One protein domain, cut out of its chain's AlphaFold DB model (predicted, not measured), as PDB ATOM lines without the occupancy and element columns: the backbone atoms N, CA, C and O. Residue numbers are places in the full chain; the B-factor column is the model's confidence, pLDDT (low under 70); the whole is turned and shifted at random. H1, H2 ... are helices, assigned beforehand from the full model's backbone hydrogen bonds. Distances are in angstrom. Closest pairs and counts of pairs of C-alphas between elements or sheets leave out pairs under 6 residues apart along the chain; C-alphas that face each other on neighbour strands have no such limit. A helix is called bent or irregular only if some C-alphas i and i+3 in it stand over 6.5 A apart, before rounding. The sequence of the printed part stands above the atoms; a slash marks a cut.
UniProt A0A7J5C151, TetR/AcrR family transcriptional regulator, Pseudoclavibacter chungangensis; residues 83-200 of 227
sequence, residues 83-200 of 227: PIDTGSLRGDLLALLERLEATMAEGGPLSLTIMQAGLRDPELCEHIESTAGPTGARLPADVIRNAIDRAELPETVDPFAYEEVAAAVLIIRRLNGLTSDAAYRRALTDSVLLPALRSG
ATOM      1  N   PRO A  83     -15.805  95.308  24.476       84.75
ATOM      2  CA  PRO A  83     -16.417  94.729  23.286       84.75
ATOM      3  C   PRO A  83     -15.372  94.511  22.187       84.75
ATOM      4  O   PRO A  83     -14.484  95.337  21.990       84.75
ATOM      5  N   ILE A  84     -15.460  93.382  21.484       90.31
ATOM      6  CA  ILE A  84     -14.561  93.081  20.365       90.31
ATOM      7  C   ILE A  84     -15.176  93.650  19.092       90.31
ATOM      8  O   ILE A  84     -16.250  93.216  18.683       90.31
ATOM      9  N   ASP A  85     -14.472  94.592  18.474       93.75
ATOM     10  CA  ASP A  85     -14.729  95.053  17.111       93.75
ATOM     11  C   ASP A  85     -13.417  95.543  16.490       93.75
ATOM     12  O   ASP A  85     -12.974  96.675  16.671       93.75
ATOM     13  N   THR A  86     -12.747  94.642  15.788       96.12
ATOM     14  CA  THR A  86     -11.500  94.905  15.064       96.12
ATOM     15  C   THR A  86     -11.750  95.444  13.653       96.12
ATOM     16  O   THR A  86     -10.798  95.718  12.921       96.12
ATOM     17  N   GLY A  87     -13.019  95.560  13.244       95.56
ATOM     18  CA  GLY A  87     -13.425  95.939  11.892       95.56
ATOM     19  C   GLY A  87     -13.433  94.793  10.874       95.56
ATOM     20  O   GLY A  87     -13.669  95.047   9.694       95.56
ATOM     21  N   SER A  88     -13.187  93.544  11.289       97.69
ATOM     22  CA  SER A  88     -13.336  92.361  10.429       97.69
ATOM     23  C   SER A  88     -13.672  91.117  11.245       97.69
ATOM     24  O   SER A  88     -13.094  90.915  12.311       97.69
ATOM     25  N   LEU A  89     -14.503  90.214  10.715       97.44
ATOM     26  CA  LEU A  89     -14.832  88.950  11.388       97.44
ATOM     27  C   LEU A  89     -13.569  88.147  11.713       97.44
ATOM     28  O   LEU A  89     -13.443  87.575  12.789       97.44
ATOM     29  N   ARG A  90     -12.607  88.107  10.786       97.69
ATOM     30  CA  ARG A  90     -11.340  87.399  11.005       97.69
ATOM     31  C   ARG A  90     -10.591  87.935  12.225       97.69
ATOM     32  O   ARG A  90     -10.083  87.143  13.018       97.69
ATOM     33  N   GLY A  91     -10.480  89.257  12.345       97.62
ATOM     34  CA  GLY A  91      -9.828  89.890  13.488       97.62
ATOM     35  C   GLY A  91     -10.606  89.657  14.781       97.62
ATOM     36  O   GLY A  91      -9.998  89.333  15.799       97.62
ATOM     37  N   ASP A  92     -11.937  89.700  14.713       96.69
ATOM     38  CA  ASP A  92     -12.815  89.478  15.863       96.69
ATOM     39  C   ASP A  92     -12.668  88.047  16.403       96.69
ATOM     40  O   ASP A  92     -12.490  87.846  17.604       96.69
ATOM     41  N   LEU A  93     -12.635  87.045  15.517       96.81
ATOM     42  CA  LEU A  93     -12.397  85.646  15.884       96.81
ATOM     43  C   LEU A  93     -11.010  85.437  16.507       96.81
ATOM     44  O   LEU A  93     -10.884  84.699  17.480       96.81
ATOM     45  N   LEU A  94      -9.965  86.082  15.979       96.81
ATOM     46  CA  LEU A  94      -8.624  85.998  16.567       96.81
ATOM     47  C   LEU A  94      -8.580  86.620  17.967       96.81
ATOM     48  O   LEU A  94      -8.017  86.012  18.877       96.81
ATOM     49  N   ALA A  95      -9.211  87.781  18.150       95.00
ATOM     50  CA  ALA A  95      -9.310  88.449  19.444       95.00
ATOM     51  C   ALA A  95     -10.109  87.616  20.462       95.00
ATOM     52  O   ALA A  95      -9.739  87.549  21.636       95.00
ATOM     53  N   LEU A  96     -11.168  86.930  20.021       93.81
ATOM     54  CA  LEU A  96     -11.933  86.013  20.867       93.81
ATOM     55  C   LEU A  96     -11.095  84.802  21.305       93.81
ATOM     56  O   LEU A  96     -11.089  84.472  22.491       93.81
ATOM     57  N   LEU A  97     -10.339  84.178  20.393       93.88
ATOM     58  CA  LEU A  97      -9.439  83.069  20.738       93.88
ATOM     59  C   LEU A  97      -8.323  83.511  21.700       93.88
ATOM     60  O   LEU A  97      -7.928  82.752  22.582       93.88
ATOM     61  N   GLU A  98      -7.815  84.736  21.552       92.06
ATOM     62  CA  GLU A  98      -6.831  85.316  22.474       92.06
ATOM     63  C   GLU A  98      -7.412  85.562  23.863       92.06
ATOM     64  O   GLU A  98      -6.785  85.205  24.862       92.06
ATOM     65  N   ARG A  99      -8.631  86.105  23.933       89.62
ATOM     66  CA  ARG A  99      -9.366  86.276  25.191       89.62
ATOM     67  C   ARG A  99      -9.613  84.944  25.886       89.62
ATOM     68  O   ARG A  99      -9.458  84.854  27.103       89.62
ATOM     69  N   LEU A 100      -9.967  83.920  25.122       87.44
ATOM     70  CA  LEU A 100     -10.209  82.584  25.642       87.44
ATOM     71  C   LEU A 100      -8.942  81.955  26.225       87.44
ATOM     72  O   LEU A 100      -8.966  81.459  27.350       87.44
ATOM     73  N   GLU A 101      -7.815  82.046  25.519       87.12
ATOM     74  CA  GLU A 101      -6.514  81.616  26.045       87.12
ATOM     75  C   GLU A 101      -6.122  82.381  27.317       87.12
ATOM     76  O   GLU A 101      -5.724  81.758  28.304       87.12
ATOM     77  N   ALA A 102      -6.286  83.708  27.335       85.12
ATOM     78  CA  ALA A 102      -6.009  84.528  28.515       85.12
ATOM     79  C   ALA A 102      -6.885  84.114  29.707       85.12
ATOM     80  O   ALA A 102      -6.366  83.855  30.791       85.12
ATOM     81  N   THR A 103      -8.187  83.928  29.483       81.00
ATOM     82  CA  THR A 103      -9.145  83.493  30.510       81.00
ATOM     83  C   THR A 103      -8.764  82.126  31.085       81.00
ATOM     84  O   THR A 103      -8.751  81.932  32.301       81.00
ATOM     85  N   MET A 104      -8.390  81.165  30.233       79.19
ATOM     86  CA  MET A 104      -7.934  79.847  30.688       79.19
ATOM     87  C   MET A 104      -6.580  79.916  31.408       79.19
ATOM     88  O   MET A 104      -6.325  79.161  32.349       79.19
ATOM     89  N   ALA A 105      -5.661  80.775  30.962       81.25
ATOM     90  CA  ALA A 105      -4.368  80.977  31.610       81.25
ATOM     91  C   ALA A 105      -4.538  81.569  33.017       81.25
ATOM     92  O   ALA A 105      -4.012  80.998  33.971       81.25
ATOM     93  N   GLU A 106      -5.335  82.628  33.154       77.56
ATOM     94  CA  GLU A 106      -5.658  83.274  34.432       77.56
ATOM     95  C   GLU A 106      -6.420  82.341  35.379       77.56
ATOM     96  O   GLU A 106      -6.137  82.291  36.579       77.56
ATOM     97  N   GLY A 107      -7.357  81.555  34.841       71.94
ATOM     98  CA  GLY A 107      -8.102  80.561  35.604       71.94
ATOM     99  C   GLY A 107      -7.239  79.393  36.088       71.94
ATOM    100  O   GLY A 107      -7.559  78.776  37.101       71.94
ATOM    101  N   GLY A 108      -6.133  79.065  35.414       76.44
ATOM    102  CA  GLY A 108      -5.261  77.958  35.817       76.44
ATOM    103  C   GLY A 108      -6.035  76.640  36.032       76.44
ATOM    104  O   GLY A 108      -6.955  76.345  35.264       76.44
ATOM    105  N   PRO A 109      -5.713  75.845  37.072       71.75
ATOM    106  CA  PRO A 109      -6.436  74.609  37.397       71.75
ATOM    107  C   PRO A 109      -7.934  74.813  37.673       71.75
ATOM    108  O   PRO A 109      -8.739  73.949  37.334       71.75
ATOM    109  N   LEU A 110      -8.318  75.979  38.210       75.62
ATOM    110  CA  LEU A 110      -9.705  76.301  38.556       75.62
ATOM    111  C   LEU A 110     -10.628  76.254  37.331       75.62
ATOM    112  O   LEU A 110     -11.754  75.783  37.440       75.62
ATOM    113  N   SER A 111     -10.148  76.692  36.161       75.56
ATOM    114  CA  SER A 111     -10.920  76.642  34.908       75.56
ATOM    115  C   SER A 111     -11.345  75.216  34.528       75.56
ATOM    116  O   SER A 111     -12.493  74.987  34.153       75.56
ATOM    117  N   LEU A 112     -10.448  74.238  34.699       75.94
ATOM    118  CA  LEU A 112     -10.731  72.830  34.428       75.94
ATOM    119  C   LEU A 112     -11.652  72.233  35.493       75.94
ATOM    120  O   LEU A 112     -12.563  71.486  35.149       75.94
ATOM    121  N   THR A 113     -11.461  72.588  36.766       76.62
ATOM    122  CA  THR A 113     -12.334  72.130  37.858       76.62
ATOM    123  C   THR A 113     -13.762  72.650  37.706       76.62
ATOM    124  O   THR A 113     -14.714  71.902  37.910       76.62
ATOM    125  N   ILE A 114     -13.931  73.901  37.273       74.56
ATOM    126  CA  ILE A 114     -15.238  74.472  36.929       74.56
ATOM    127  C   ILE A 114     -15.883  73.696  35.780       74.56
ATOM    128  O   ILE A 114     -17.051  73.327  35.867       74.56
ATOM    129  N   MET A 115     -15.125  73.409  34.722       73.38
ATOM    130  CA  MET A 115     -15.644  72.653  33.586       73.38
ATOM    131  C   MET A 115     -16.052  71.228  33.984       73.38
ATOM    132  O   MET A 115     -17.102  70.746  33.566       73.38
ATOM    133  N   GLN A 116     -15.271  70.570  34.844       74.69
ATOM    134  CA  GLN A 116     -15.625  69.272  35.422       74.69
ATOM    135  C   GLN A 116     -16.891  69.348  36.283       74.69
ATOM    136  O   GLN A 116     -17.729  68.453  36.205       74.69
ATOM    137  N   ALA A 117     -17.062  70.413  37.072       72.12
ATOM    138  CA  ALA A 117     -18.287  70.644  37.836       72.12
ATOM    139  C   ALA A 117     -19.505  70.812  36.908       72.12
ATOM    140  O   ALA A 117     -20.562  70.238  37.169       72.12
ATOM    141  N   GLY A 118     -19.326  71.502  35.778       71.12
ATOM    142  CA  GLY A 118     -20.335  71.658  34.730       71.12
ATOM    143  C   GLY A 118     -20.812  70.349  34.096       71.12
ATOM    144  O   GLY A 118     -21.973  70.250  33.709       71.12
ATOM    145  N   LEU A 119     -19.969  69.306  34.049       69.25
ATOM    146  CA  LEU A 119     -20.388  67.975  33.578       69.25
ATOM    147  C   LEU A 119     -21.471  67.347  34.468       69.25
ATOM    148  O   LEU A 119     -22.230  66.499  34.003       69.25
ATOM    149  N   ARG A 120     -21.524  67.728  35.750       70.94
ATOM    150  CA  ARG A 120     -22.511  67.230  36.720       70.94
ATOM    151  C   ARG A 120     -23.686  68.183  36.895       70.94
ATOM    152  O   ARG A 120     -24.790  67.734  37.183       70.94
ATOM    153  N   ASP A 121     -23.435  69.476  36.734       72.25
ATOM    154  CA  ASP A 121     -24.420  70.542  36.864       72.25
ATOM    155  C   ASP A 121     -24.353  71.475  35.642       72.25
ATOM    156  O   ASP A 121     -23.654  72.490  35.682       72.25
ATOM    157  N   PRO A 122     -25.057  71.150  34.541       69.69
ATOM    158  CA  PRO A 122     -25.013  71.952  33.317       69.69
ATOM    159  C   PRO A 122     -25.426  73.420  33.519       69.69
ATOM    160  O   PRO A 122     -24.899  74.307  32.847       69.69
ATOM    161  N   GLU A 123     -26.308  73.699  34.487       73.00
ATOM    162  CA  GLU A 123     -26.761  75.061  34.814       73.00
ATOM    163  C   GLU A 123     -25.651  75.921  35.446       73.00
ATOM    164  O   GLU A 123     -25.718  77.154  35.402       73.00
ATOM    165  N   LEU A 124     -24.620  75.297  36.033       72.19
ATOM    166  CA  LEU A 124     -23.477  75.998  36.620       72.19
ATOM    167  C   LEU A 124     -22.667  76.733  35.546       72.19
ATOM    168  O   LEU A 124     -22.282  77.878  35.768       72.19
ATOM    169  N   CYS A 125     -22.435  76.115  34.384       68.19
ATOM    170  CA  CYS A 125     -21.704  76.748  33.282       68.19
ATOM    171  C   CYS A 125     -22.426  78.003  32.776       68.19
ATOM    172  O   CYS A 125     -21.807  79.056  32.632       68.19
ATOM    173  N   GLU A 126     -23.744  77.917  32.590       70.88
ATOM    174  CA  GLU A 126     -24.571  79.049  32.158       70.88
ATOM    175  C   GLU A 126     -24.568  80.190  33.190       70.88
ATOM    176  O   GLU A 126     -24.424  81.369  32.844       70.88
ATOM    177  N   HIS A 127     -24.655  79.857  34.482       71.00
ATOM    178  CA  HIS A 127     -24.566  80.847  35.556       71.00
ATOM    179  C   HIS A 127     -23.183  81.498  35.644       71.00
ATOM    180  O   HIS A 127     -23.083  82.697  35.911       71.00
ATOM    181  N   ILE A 128     -22.110  80.742  35.410       69.94
ATOM    182  CA  ILE A 128     -20.748  81.281  35.400       69.94
ATOM    183  C   ILE A 128     -20.563  82.235  34.226       69.94
ATOM    184  O   ILE A 128     -20.080  83.340  34.439       69.94
ATOM    185  N   GLU A 129     -20.984  81.875  33.017       66.81
ATOM    186  CA  GLU A 129     -20.832  82.748  31.848       66.81
ATOM    187  C   GLU A 129     -21.667  84.031  31.961       66.81
ATOM    188  O   GLU A 129     -21.158  85.122  31.704       66.81
ATOM    189  N   SER A 130     -22.918  83.932  32.422       67.25
ATOM    190  CA  SER A 130     -23.779  85.107  32.640       67.25
ATOM    191  C   SER A 130     -23.273  86.039  33.749       67.25
ATOM    192  O   SER A 130     -23.561  87.236  33.724       67.25
ATOM    193  N   THR A 131     -22.503  85.517  34.710       63.25
ATOM    194  CA  THR A 131     -22.077  86.273  35.897       63.25
ATOM    195  C   THR A 131     -20.623  86.747  35.840       63.25
ATOM    196  O   THR A 131     -20.322  87.832  36.340       63.25
ATOM    197  N   ALA A 132     -19.717  85.952  35.266       61.59
ATOM    198  CA  ALA A 132     -18.283  86.237  35.178       61.59
ATOM    199  C   ALA A 132     -17.895  87.001  33.901       61.59
ATOM    200  O   ALA A 132     -16.796  87.547  33.830       61.59
ATOM    201  N   GLY A 133     -18.801  87.088  32.922       65.69
ATOM    202  CA  GLY A 133     -18.573  87.790  31.664       65.69
ATOM    203  C   GLY A 133     -18.042  86.884  30.545       65.69
ATOM    204  O   GLY A 133     -17.802  85.692  30.748       65.69
ATOM    205  N   PRO A 134     -17.889  87.433  29.325       70.25
ATOM    206  CA  PRO A 134     -17.590  86.642  28.139       70.25
ATOM    207  C   PRO A 134     -16.165  86.085  28.188       70.25
ATOM    208  O   PRO A 134     -15.188  86.813  28.017       70.25
ATOM    209  N   THR A 135     -16.062  84.765  28.330       75.44
ATOM    210  CA  THR A 135     -14.802  84.003  28.338       75.44
ATOM    211  C   THR A 135     -14.109  83.968  26.975       75.44
ATOM    212  O   THR A 135     -12.960  83.565  26.880       75.44
ATOM    213  N   GLY A 136     -14.803  84.363  25.903       80.25
ATOM    214  CA  GLY A 136     -14.376  84.156  24.516       80.25
ATOM    215  C   GLY A 136     -14.795  82.799  23.934       80.25
ATOM    216  O   GLY A 136     -14.595  82.577  22.744       80.25
ATOM    217  N   ALA A 137     -15.409  81.909  24.726       83.50
ATOM    218  CA  ALA A 137     -15.907  80.614  24.247       83.50
ATOM    219  C   ALA A 137     -17.194  80.721  23.407       83.50
ATOM    220  O   ALA A 137     -17.440  79.871  22.556       83.50
ATOM    221  N   ARG A 138     -17.979  81.789  23.605       86.94
ATOM    222  CA  ARG A 138     -19.174  82.108  22.813       86.94
ATOM    223  C   ARG A 138     -18.890  83.143  21.741       86.94
ATOM    224  O   ARG A 138     -18.026  84.002  21.934       86.94
ATOM    225  N   LEU A 139     -19.662  83.103  20.657       89.19
ATOM    226  CA  LEU A 139     -19.616  84.139  19.631       89.19
ATOM    227  C   LEU A 139     -20.588  85.270  20.021       89.19
ATOM    228  O   LEU A 139     -21.798  85.048  20.032       89.19
ATOM    229  N   PRO A 140     -20.113  86.481  20.371       89.94
ATOM    230  CA  PRO A 140     -21.003  87.535  20.847       89.94
ATOM    231  C   PRO A 140     -21.985  87.992  19.763       89.94
ATOM    232  O   PRO A 140     -21.600  88.177  18.608       89.94
ATOM    233  N   ALA A 141     -23.232  88.270  20.153       90.06
ATOM    234  CA  ALA A 141     -24.276  88.735  19.234       90.06
ATOM    235  C   ALA A 141     -23.874  90.007  18.464       90.06
ATOM    236  O   ALA A 141     -24.219  90.158  17.295       90.06
ATOM    237  N   ASP A 142     -23.107  90.898  19.095       92.25
ATOM    238  CA  ASP A 142     -22.619  92.122  18.459       92.25
ATOM    239  C   ASP A 142     -21.573  91.830  17.372       92.25
ATOM    240  O   ASP A 142     -21.627  92.434  16.306       92.25
ATOM    241  N   VAL A 143     -20.686  90.848  17.587       94.81
ATOM    242  CA  VAL A 143     -19.717  90.398  16.569       94.81
ATOM    243  C   VAL A 143     -20.452  89.799  15.369       94.81
ATOM    244  O   VAL A 143     -20.118  90.110  14.227       94.81
ATOM    245  N   ILE A 144     -21.484  88.984  15.620       94.62
ATOM    246  CA  ILE A 144     -22.325  88.400  14.566       94.62
ATOM    247  C   ILE A 144     -23.004  89.506  13.761       94.62
ATOM    248  O   ILE A 144     -22.876  89.542  12.538       94.62
ATOM    249  N   ARG A 145     -23.689  90.430  14.444       95.56
ATOM    250  CA  ARG A 145     -24.412  91.535  13.809       95.56
ATOM    251  C   ARG A 145     -23.480  92.407  12.973       95.56
ATOM    252  O   ARG A 145     -23.749  92.612  11.797       95.56
ATOM    253  N   ASN A 146     -22.344  92.821  13.531       95.94
ATOM    254  CA  ASN A 146     -21.372  93.647  12.819       95.94
ATOM    255  C   ASN A 146     -20.803  92.929  11.582       95.94
ATOM    256  O   ASN A 146     -20.584  93.550  10.546       95.94
ATOM    257  N   ALA A 147     -20.567  91.617  11.661       96.69
ATOM    258  CA  ALA A 147     -20.098  90.836  10.522       96.69
ATOM    259  C   ALA A 147     -21.180  90.638   9.442       96.69
ATOM    260  O   ALA A 147     -20.841  90.625   8.259       96.69
ATOM    261  N   ILE A 148     -22.460  90.533   9.815       96.44
ATOM    262  CA  ILE A 148     -23.586  90.552   8.866       96.44
ATOM    263  C   ILE A 148     -23.689  91.928   8.195       96.44
ATOM    264  O   ILE A 148     -23.755  91.997   6.970       96.44
ATOM    265  N   ASP A 149     -23.605  93.020   8.963       97.12
ATOM    266  CA  ASP A 149     -23.655  94.398   8.446       97.12
ATOM    267  C   ASP A 149     -22.521  94.677   7.440       97.12
ATOM    268  O   ASP A 149     -22.697  95.411   6.466       97.12
ATOM    269  N   ARG A 150     -21.355  94.047   7.640       96.62
ATOM    270  CA  ARG A 150     -20.202  94.085   6.722       96.62
ATOM    271  C   ARG A 150     -20.277  93.068   5.572       96.62
ATOM    272  O   ARG A 150     -19.339  92.991   4.779       96.62
ATOM    273  N   ALA A 151     -21.357  92.293   5.467       96.44
ATOM    274  CA  ALA A 151     -21.545  91.203   4.505       96.44
ATOM    275  C   ALA A 151     -20.459  90.102   4.563       96.44
ATOM    276  O   ALA A 151     -20.159  89.440   3.568       96.44
ATOM    277  N   GLU A 152     -19.854  89.888   5.735       96.62
ATOM    278  CA  GLU A 152     -18.863  88.833   5.975       96.62
ATOM    279  C   GLU A 152     -19.490  87.498   6.403       96.62
ATOM    280  O   GLU A 152     -18.843  86.453   6.254       96.62
ATOM    281  N   LEU A 153     -20.721  87.541   6.929       95.81
ATOM    282  CA  LEU A 153     -21.553  86.396   7.309       95.81
ATOM    283  C   LEU A 153     -22.934  86.472   6.647       95.81
ATOM    284  O   LEU A 153     -23.448  87.573   6.443       95.81
ATOM    285  N   PRO A 154     -23.563  85.321   6.350       92.56
ATOM    286  CA  PRO A 154     -24.969  85.287   5.968       92.56
ATOM    287  C   PRO A 154     -25.876  85.587   7.172       92.56
ATOM    288  O   PRO A 154     -25.532  85.277   8.310       92.56
ATOM    289  N   GLU A 155     -27.086  86.094   6.919       90.75
ATOM    290  CA  GLU A 155     -28.111  86.294   7.964       90.75
ATOM    291  C   GLU A 155     -28.531  84.983   8.650       90.75
ATOM    292  O   GLU A 155     -29.001  84.987   9.783       90.75
ATOM    293  N   THR A 156     -28.341  83.850   7.972       88.25
ATOM    294  CA  THR A 156     -28.652  82.506   8.474       88.25
ATOM    295  C   THR A 156     -27.508  81.880   9.270       88.25
ATOM    296  O   THR A 156     -27.518  80.668   9.481       88.25
ATOM    297  N   VAL A 157     -26.479  82.651   9.638       90.69
ATOM    298  CA  VAL A 157     -25.320  82.120  10.360       90.69
ATOM    299  C   VAL A 157     -25.734  81.437  11.662       90.69
ATOM    300  O   VAL A 157     -26.510  81.972  12.451       90.69
ATOM    301  N   ASP A 158     -25.168  80.255  11.888       88.56
ATOM    302  CA  ASP A 158     -25.298  79.510  13.134       88.56
ATOM    303  C   ASP A 158     -23.982  79.623  13.932       88.56
ATOM    304  O   ASP A 158     -22.925  79.226  13.418       88.56
ATOM    305  N   PRO A 159     -24.003  80.161  15.170       89.56
ATOM    306  CA  PRO A 159     -22.824  80.246  16.033       89.56
ATOM    307  C   PRO A 159     -22.237  78.882  16.400       89.56
ATOM    308  O   PRO A 159     -21.071  78.825  16.797       89.56
ATOM    309  N   PHE A 160     -23.016  77.801  16.254       88.75
ATOM    310  CA  PHE A 160     -22.665  76.439  16.649       88.75
ATOM    311  C   PHE A 160     -21.228  76.063  16.289       88.75
ATOM    312  O   PHE A 160     -20.482  75.603  17.144       88.75
ATOM    313  N   ALA A 161     -20.792  76.308  15.050       88.38
ATOM    314  CA  ALA A 161     -19.454  75.911  14.617       88.38
ATOM    315  C   ALA A 161     -18.332  76.568  15.439       88.38
ATOM    316  O   ALA A 161     -17.303  75.941  15.697       88.38
ATOM    317  N   TYR A 162     -18.518  77.821  15.858       92.19
ATOM    318  CA  TYR A 162     -17.571  78.502  16.731       92.19
ATOM    319  C   TYR A 162     -17.662  77.967  18.161       92.19
ATOM    320  O   TYR A 162     -16.649  77.563  18.732       92.19
ATOM    321  N   GLU A 163     -18.877  77.938  18.708       88.56
ATOM    322  CA  GLU A 163     -19.142  77.568  20.102       88.56
ATOM    323  C   GLU A 163     -18.877  76.089  20.391       88.56
ATOM    324  O   GLU A 163     -18.689  75.716  21.542       88.56
ATOM    325  N   GLU A 164     -18.833  75.242  19.366       87.19
ATOM    326  CA  GLU A 164     -18.474  73.833  19.487       87.19
ATOM    327  C   GLU A 164     -16.957  73.632  19.393       87.19
ATOM    328  O   GLU A 164     -16.343  72.940  20.206       87.19
ATOM    329  N   VAL A 165     -16.320  74.249  18.395       90.94
ATOM    330  CA  VAL A 165     -14.942  73.909  18.019       90.94
ATOM    331  C   VAL A 165     -13.909  74.726  18.785       90.94
ATOM    332  O   VAL A 165     -12.883  74.176  19.192       90.94
ATOM    333  N   ALA A 166     -14.139  76.030  18.970       90.88
ATOM    334  CA  ALA A 166     -13.101  76.960  19.411       90.88
ATOM    335  C   ALA A 166     -12.512  76.549  20.766       90.88
ATOM    336  O   ALA A 166     -11.326  76.232  20.866       90.88
ATOM    337  N   ALA A 167     -13.342  76.492  21.804       86.56
ATOM    338  CA  ALA A 167     -12.877  76.142  23.138       86.56
ATOM    339  C   ALA A 167     -12.539  74.651  23.282       86.56
ATOM    340  O   ALA A 167     -11.516  74.348  23.897       86.56
ATOM    341  N   ALA A 168     -13.286  73.728  22.659       88.31
ATOM    342  CA  ALA A 168     -12.973  72.294  22.712       88.31
ATOM    343  C   ALA A 168     -11.530  72.002  22.275       88.31
ATOM    344  O   ALA A 168     -10.777  71.314  22.970       88.31
ATOM    345  N   VAL A 169     -11.120  72.566  21.137       91.94
ATOM    346  CA  VAL A 169      -9.790  72.335  20.573       91.94
ATOM    347  C   VAL A 169      -8.694  72.934  21.455       91.94
ATOM    348  O   VAL A 169      -7.692  72.264  21.711       91.94
ATOM    349  N   LEU A 170      -8.868  74.161  21.955       89.56
ATOM    350  CA  LEU A 170      -7.864  74.796  22.817       89.56
ATOM    351  C   LEU A 170      -7.720  74.068  24.163       89.56
ATOM    352  O   LEU A 170      -6.601  73.830  24.621       89.56
ATOM    353  N   ILE A 171      -8.835  73.629  24.754       86.50
ATOM    354  CA  ILE A 171      -8.848  72.851  25.998       86.50
ATOM    355  C   ILE A 171      -8.115  71.521  25.809       86.50
ATOM    356  O   ILE A 171      -7.210  71.204  26.580       86.50
ATOM    357  N   ILE A 172      -8.447  70.755  24.763       88.81
ATOM    358  CA  ILE A 172      -7.801  69.463  24.484       88.81
ATOM    359  C   ILE A 172      -6.302  69.646  24.227       88.81
ATOM    360  O   ILE A 172      -5.486  68.857  24.707       88.81
ATOM    361  N   ARG A 173      -5.900  70.691  23.496       90.81
ATOM    362  CA  ARG A 173      -4.479  70.997  23.282       90.81
ATOM    363  C   ARG A 173      -3.753  71.267  24.586       90.81
ATOM    364  O   ARG A 173      -2.701  70.675  24.816       90.81
ATOM    365  N   ARG A 174      -4.338  72.093  25.450       85.56
ATOM    366  CA  ARG A 174      -3.777  72.409  26.763       85.56
ATOM    367  C   ARG A 174      -3.647  71.169  27.645       85.56
ATOM    368  O   ARG A 174      -2.607  70.991  28.272       85.56
ATOM    369  N   LEU A 175      -4.656  70.295  27.658       85.69
ATOM    370  CA  LEU A 175      -4.605  69.013  28.375       85.69
ATOM    371  C   LEU A 175      -3.475  68.105  27.863       85.69
ATOM    372  O   LEU A 175      -2.866  67.383  28.645       85.69
ATOM    373  N   ASN A 176      -3.145  68.199  26.575       89.00
ATOM    374  CA  ASN A 176      -2.008  67.510  25.962       89.00
ATOM    375  C   ASN A 176      -0.668  68.261  26.114       89.00
ATOM    376  O   ASN A 176       0.326  67.864  25.509       89.00
ATOM    377  N   GLY A 177      -0.619  69.357  26.881       86.25
ATOM    378  CA  GLY A 177       0.588  70.167  27.073       86.25
ATOM    379  C   GLY A 177       1.027  70.955  25.833       86.25
ATOM    380  O   GLY A 177       2.175  71.390  25.756       86.25
ATOM    381  N   LEU A 178       0.140  71.130  24.852       88.81
ATOM    382  CA  LEU A 178       0.417  71.861  23.618       88.81
ATOM    383  C   LEU A 178       0.025  73.331  23.760       88.81
ATOM    384  O   LEU A 178      -1.016  73.664  24.320       88.81
ATOM    385  N   THR A 179       0.836  74.213  23.180       85.94
ATOM    386  CA  THR A 179       0.538  75.645  23.102       85.94
ATOM    387  C   THR A 179      -0.366  75.968  21.911       85.94
ATOM    388  O   THR A 179      -0.341  75.290  20.875       85.94
ATOM    389  N   SER A 180      -1.134  77.048  22.034       88.56
ATOM    390  CA  SER A 180      -1.965  77.617  20.966       88.56
ATOM    391  C   SER A 180      -1.420  78.988  20.574       88.56
ATOM    392  O   SER A 180      -1.998  80.029  20.888       88.56
ATOM    393  N   ASP A 181      -0.245  79.004  19.943       91.19
ATOM    394  CA  ASP A 181       0.407  80.250  19.541       91.19
ATOM    395  C   ASP A 181      -0.383  81.012  18.453       91.19
ATOM    396  O   ASP A 181      -1.415  80.565  17.943       91.19
ATOM    397  N   ALA A 182       0.107  82.195  18.081       92.19
ATOM    398  CA  ALA A 182      -0.549  83.023  17.074       92.19
ATOM    399  C   ALA A 182      -0.640  82.342  15.695       92.19
ATOM    400  O   ALA A 182      -1.569  82.623  14.939       92.19
ATOM    401  N   ALA A 183       0.304  81.463  15.341       94.62
ATOM    402  CA  ALA A 183       0.256  80.736  14.075       94.62
ATOM    403  C   ALA A 183      -0.853  79.679  14.098       94.62
ATOM    404  O   ALA A 183      -1.629  79.591  13.145       94.62
ATOM    405  N   TYR A 184      -0.979  78.953  15.207       95.00
ATOM    406  CA  TYR A 184      -2.044  77.987  15.424       95.00
ATOM    407  C   TYR A 184      -3.427  78.643  15.402       95.00
ATOM    408  O   TYR A 184      -4.308  78.179  14.680       95.00
ATOM    409  N   ARG A 185      -3.610  79.757  16.128       95.12
ATOM    410  CA  ARG A 185      -4.889  80.488  16.143       95.12
ATOM    411  C   ARG A 185      -5.282  80.966  14.748       95.12
ATOM    412  O   ARG A 185      -6.415  80.749  14.344       95.12
ATOM    413  N   ARG A 186      -4.338  81.516  13.971       97.38
ATOM    414  CA  ARG A 186      -4.591  81.878  12.563       97.38
ATOM    415  C   ARG A 186      -5.017  80.678  11.727       97.38
ATOM    416  O   ARG A 186      -5.996  80.785  11.002       97.38
ATOM    417  N   ALA A 187      -4.329  79.545  11.845       96.81
ATOM    418  CA  ALA A 187      -4.688  78.343  11.098       96.81
ATOM    419  C   ALA A 187      -6.097  77.840  11.458       96.81
ATOM    420  O   ALA A 187      -6.876  77.538  10.556       96.81
ATOM    421  N   LEU A 188      -6.438  77.805  12.752       96.19
ATOM    422  CA  LEU A 188      -7.767  77.431  13.243       96.19
ATOM    423  C   LEU A 188      -8.849  78.389  12.721       96.19
ATOM    424  O   LEU A 188      -9.868  77.942  12.194       96.19
ATOM    425  N   THR A 189      -8.615  79.701  12.808       97.50
ATOM    426  CA  THR A 189      -9.539  80.718  12.296       97.50
ATOM    427  C   THR A 189      -9.733  80.593  10.787       97.50
ATOM    428  O   THR A 189     -10.868  80.499  10.329       97.50
ATOM    429  N   ASP A 190      -8.645  80.556  10.018       97.62
ATOM    430  CA  ASP A 190      -8.682  80.651   8.555       97.62
ATOM    431  C   ASP A 190      -9.157  79.356   7.890       97.62
ATOM    432  O   ASP A 190      -9.836  79.402   6.866       97.62
ATOM    433  N   SER A 191      -8.816  78.203   8.472       96.75
ATOM    434  CA  SER A 191      -9.079  76.896   7.855       96.75
ATOM    435  C   SER A 191     -10.350  76.225   8.366       96.75
ATOM    436  O   SER A 191     -10.870  75.346   7.687       96.75
ATOM    437  N   VAL A 192     -10.838  76.599   9.556       95.44
ATOM    438  CA  VAL A 192     -11.960  75.908  10.212       95.44
ATOM    439  C   VAL A 192     -13.089  76.875  10.542       95.44
ATOM    440  O   VAL A 192     -14.179  76.741   9.993       95.44
ATOM    441  N   LEU A 193     -12.836  77.866  11.401       95.38
ATOM    442  CA  LEU A 193     -13.909  78.692  11.964       95.38
ATOM    443  C   LEU A 193     -14.551  79.608  10.915       95.38
ATOM    444  O   LEU A 193     -15.774  79.628  10.785       95.38
ATOM    445  N   LEU A 194     -13.745  80.334  10.132       95.94
ATOM    446  CA  LEU A 194     -14.254  81.236   9.097       95.94
ATOM    447  C   LEU A 194     -15.044  80.498   8.007       95.94
ATOM    448  O   LEU A 194     -16.168  80.921   7.728       95.94
ATOM    449  N   PRO A 195     -14.523  79.419   7.383       94.88
ATOM    450  CA  PRO A 195     -15.294  78.660   6.402       94.88
ATOM    451  C   PRO A 195     -16.591  78.088   6.978       94.88
ATOM    452  O   PRO A 195     -17.626  78.163   6.317       94.88
ATOM    453  N   ALA A 196     -16.557  77.560   8.206       92.94
ATOM    454  CA  ALA A 196     -17.733  76.970   8.834       92.94
ATOM    455  C   ALA A 196     -18.829  78.015   9.087       92.94
ATOM    456  O   ALA A 196     -19.966  77.809   8.669       92.94
ATOM    457  N   LEU A 197     -18.489  79.171   9.667       93.75
ATOM    458  CA  LEU A 197     -19.454  80.252   9.906       93.75
ATOM    459  C   LEU A 197     -20.015  80.830   8.597       93.75
ATOM    460  O   LEU A 197     -21.209  81.104   8.492       93.75
ATOM    461  N   ARG A 198     -19.177  80.963   7.561       92.88
ATOM    462  CA  ARG A 198     -19.606  81.449   6.238       92.88
ATOM    463  C   ARG A 198     -20.485  80.469   5.477       92.88
ATOM    464  O   ARG A 198     -21.233  80.902   4.605       92.88
ATOM    465  N   SER A 199     -20.405  79.176   5.785       89.38
ATOM    466  CA  SER A 199     -21.259  78.173   5.145       89.38
ATOM    467  C   SER A 199     -22.746  78.409   5.430       89.38
ATOM    468  O   SER A 199     -23.582  77.973   4.644       89.38
ATOM    469  N   GLY A 200     -23.074  79.095   6.537       78.38
ATOM    470  CA  GLY A 200     -24.451  79.368   6.954       78.38
ATOM    471  C   GLY A 200     -25.261  78.104   7.254       78.38
ATOM    472  O   GLY A 200     -26.487  78.171   7.317       78.38
TER     473      GLY A 200
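AT A GLANCE: This is residues 83 to 200 of the 227 residues of the protein "TetR/AcrR family transcriptional regulator" of Pseudoclavibacter chungangensis (UniProt A0A7J5C151). A long helix bent into an L makes the frame: its long arm H1a lies over a helical hairpin, H4 and H5, and the short H3 is beside its first turns. At the far end of H1a, the second arm H1b turns off and meets H2 near their link in a V, away from H3, H4 and H5. The printed part has 118 residues with five named helices, in the order H1, H2, H3, H4, H5, and no named strand; the class is all helix. It is compact, with a radius of gyration of the C-alphas of 14.3 A and spans of 39 by 31 by 23 A.

HOW THE PARTS SIT: H1, residues 89 to 118, is the hub, touching four other helices; it was assigned as one helix by its hydrogen bonds but is bent, C-alphas 106 and 109 being 9.2 A apart. Its arms, H1a, residues 89 to 106, and H1b, residues 109 to 118, are about perpendicular at 76 degrees. H1b touches H2, residues 122 to 132, at a steep tilt of 47 degrees, opposite ways; the closest C-alphas, of Gly 118 and Cys 125, are 5.5 A apart. H1a, with residues 89 to 92 alone, only just touches H3, residues 141 to 149, with 3 pairs of C-alphas within 8 A; the closest, of Leu 89 and Ala 147, are 5.7 A apart, at a shallow tilt of 16 degrees, opposite ways. H1a also only just touches H4, residues 160 to 175, with 3 such pairs; the closest C-alphas, of Leu 97 and Ala 166, are 7.2 A apart, at a steep tilt of 39 degrees, the same way. With residues 90 to 97 alone H1a touches H5, residues 182 to 198, at a steep tilt of 53 degrees, opposite ways; the closest C-alphas, of Leu 94 and Arg 185, are 6.7 A apart. H4 and H5 form a helical hairpin at a shallow tilt of 24 degrees; their closest C-alphas, of Tyr 162 and Leu 193, are 6.0 A apart. Each O i to N i+4 pair is within hydrogen-bond range in H1a, H1b and H3, against 6 of 7 in H2, 10 of 12 in H4 and 11 of 13 in H5.

IN THESE COORDINATES: H1a begins at C-alpha 89 (-14.832, 88.950, 11.388) and is 25.4 A long; H1b is 14.5 A, H2 15.9 A and H3 12.2 A. H4, 22.8 A, is irregular, with C-alphas 164 and 167 7.1 A apart. H5, 22.0 A, is only just irregular, with C-alphas 191 and 194 6.9 A apart; it has a kink of 30 degrees near residue 189 and ends at C-alpha 198 (-19.606, 81.449, 6.238).

THE WHOLE: The two C-alphas farthest apart, of Arg 120 and Arg 150, are 40.3 A apart. The printed part has no cut; the link from H1 to H2 is tight, and those from H2 to H3, H3 to H4 and H4 to H5 are short. The mean pLDDT of the printed part is 86.4; residues 119, 122, 125 and 128 to 133 are under 70.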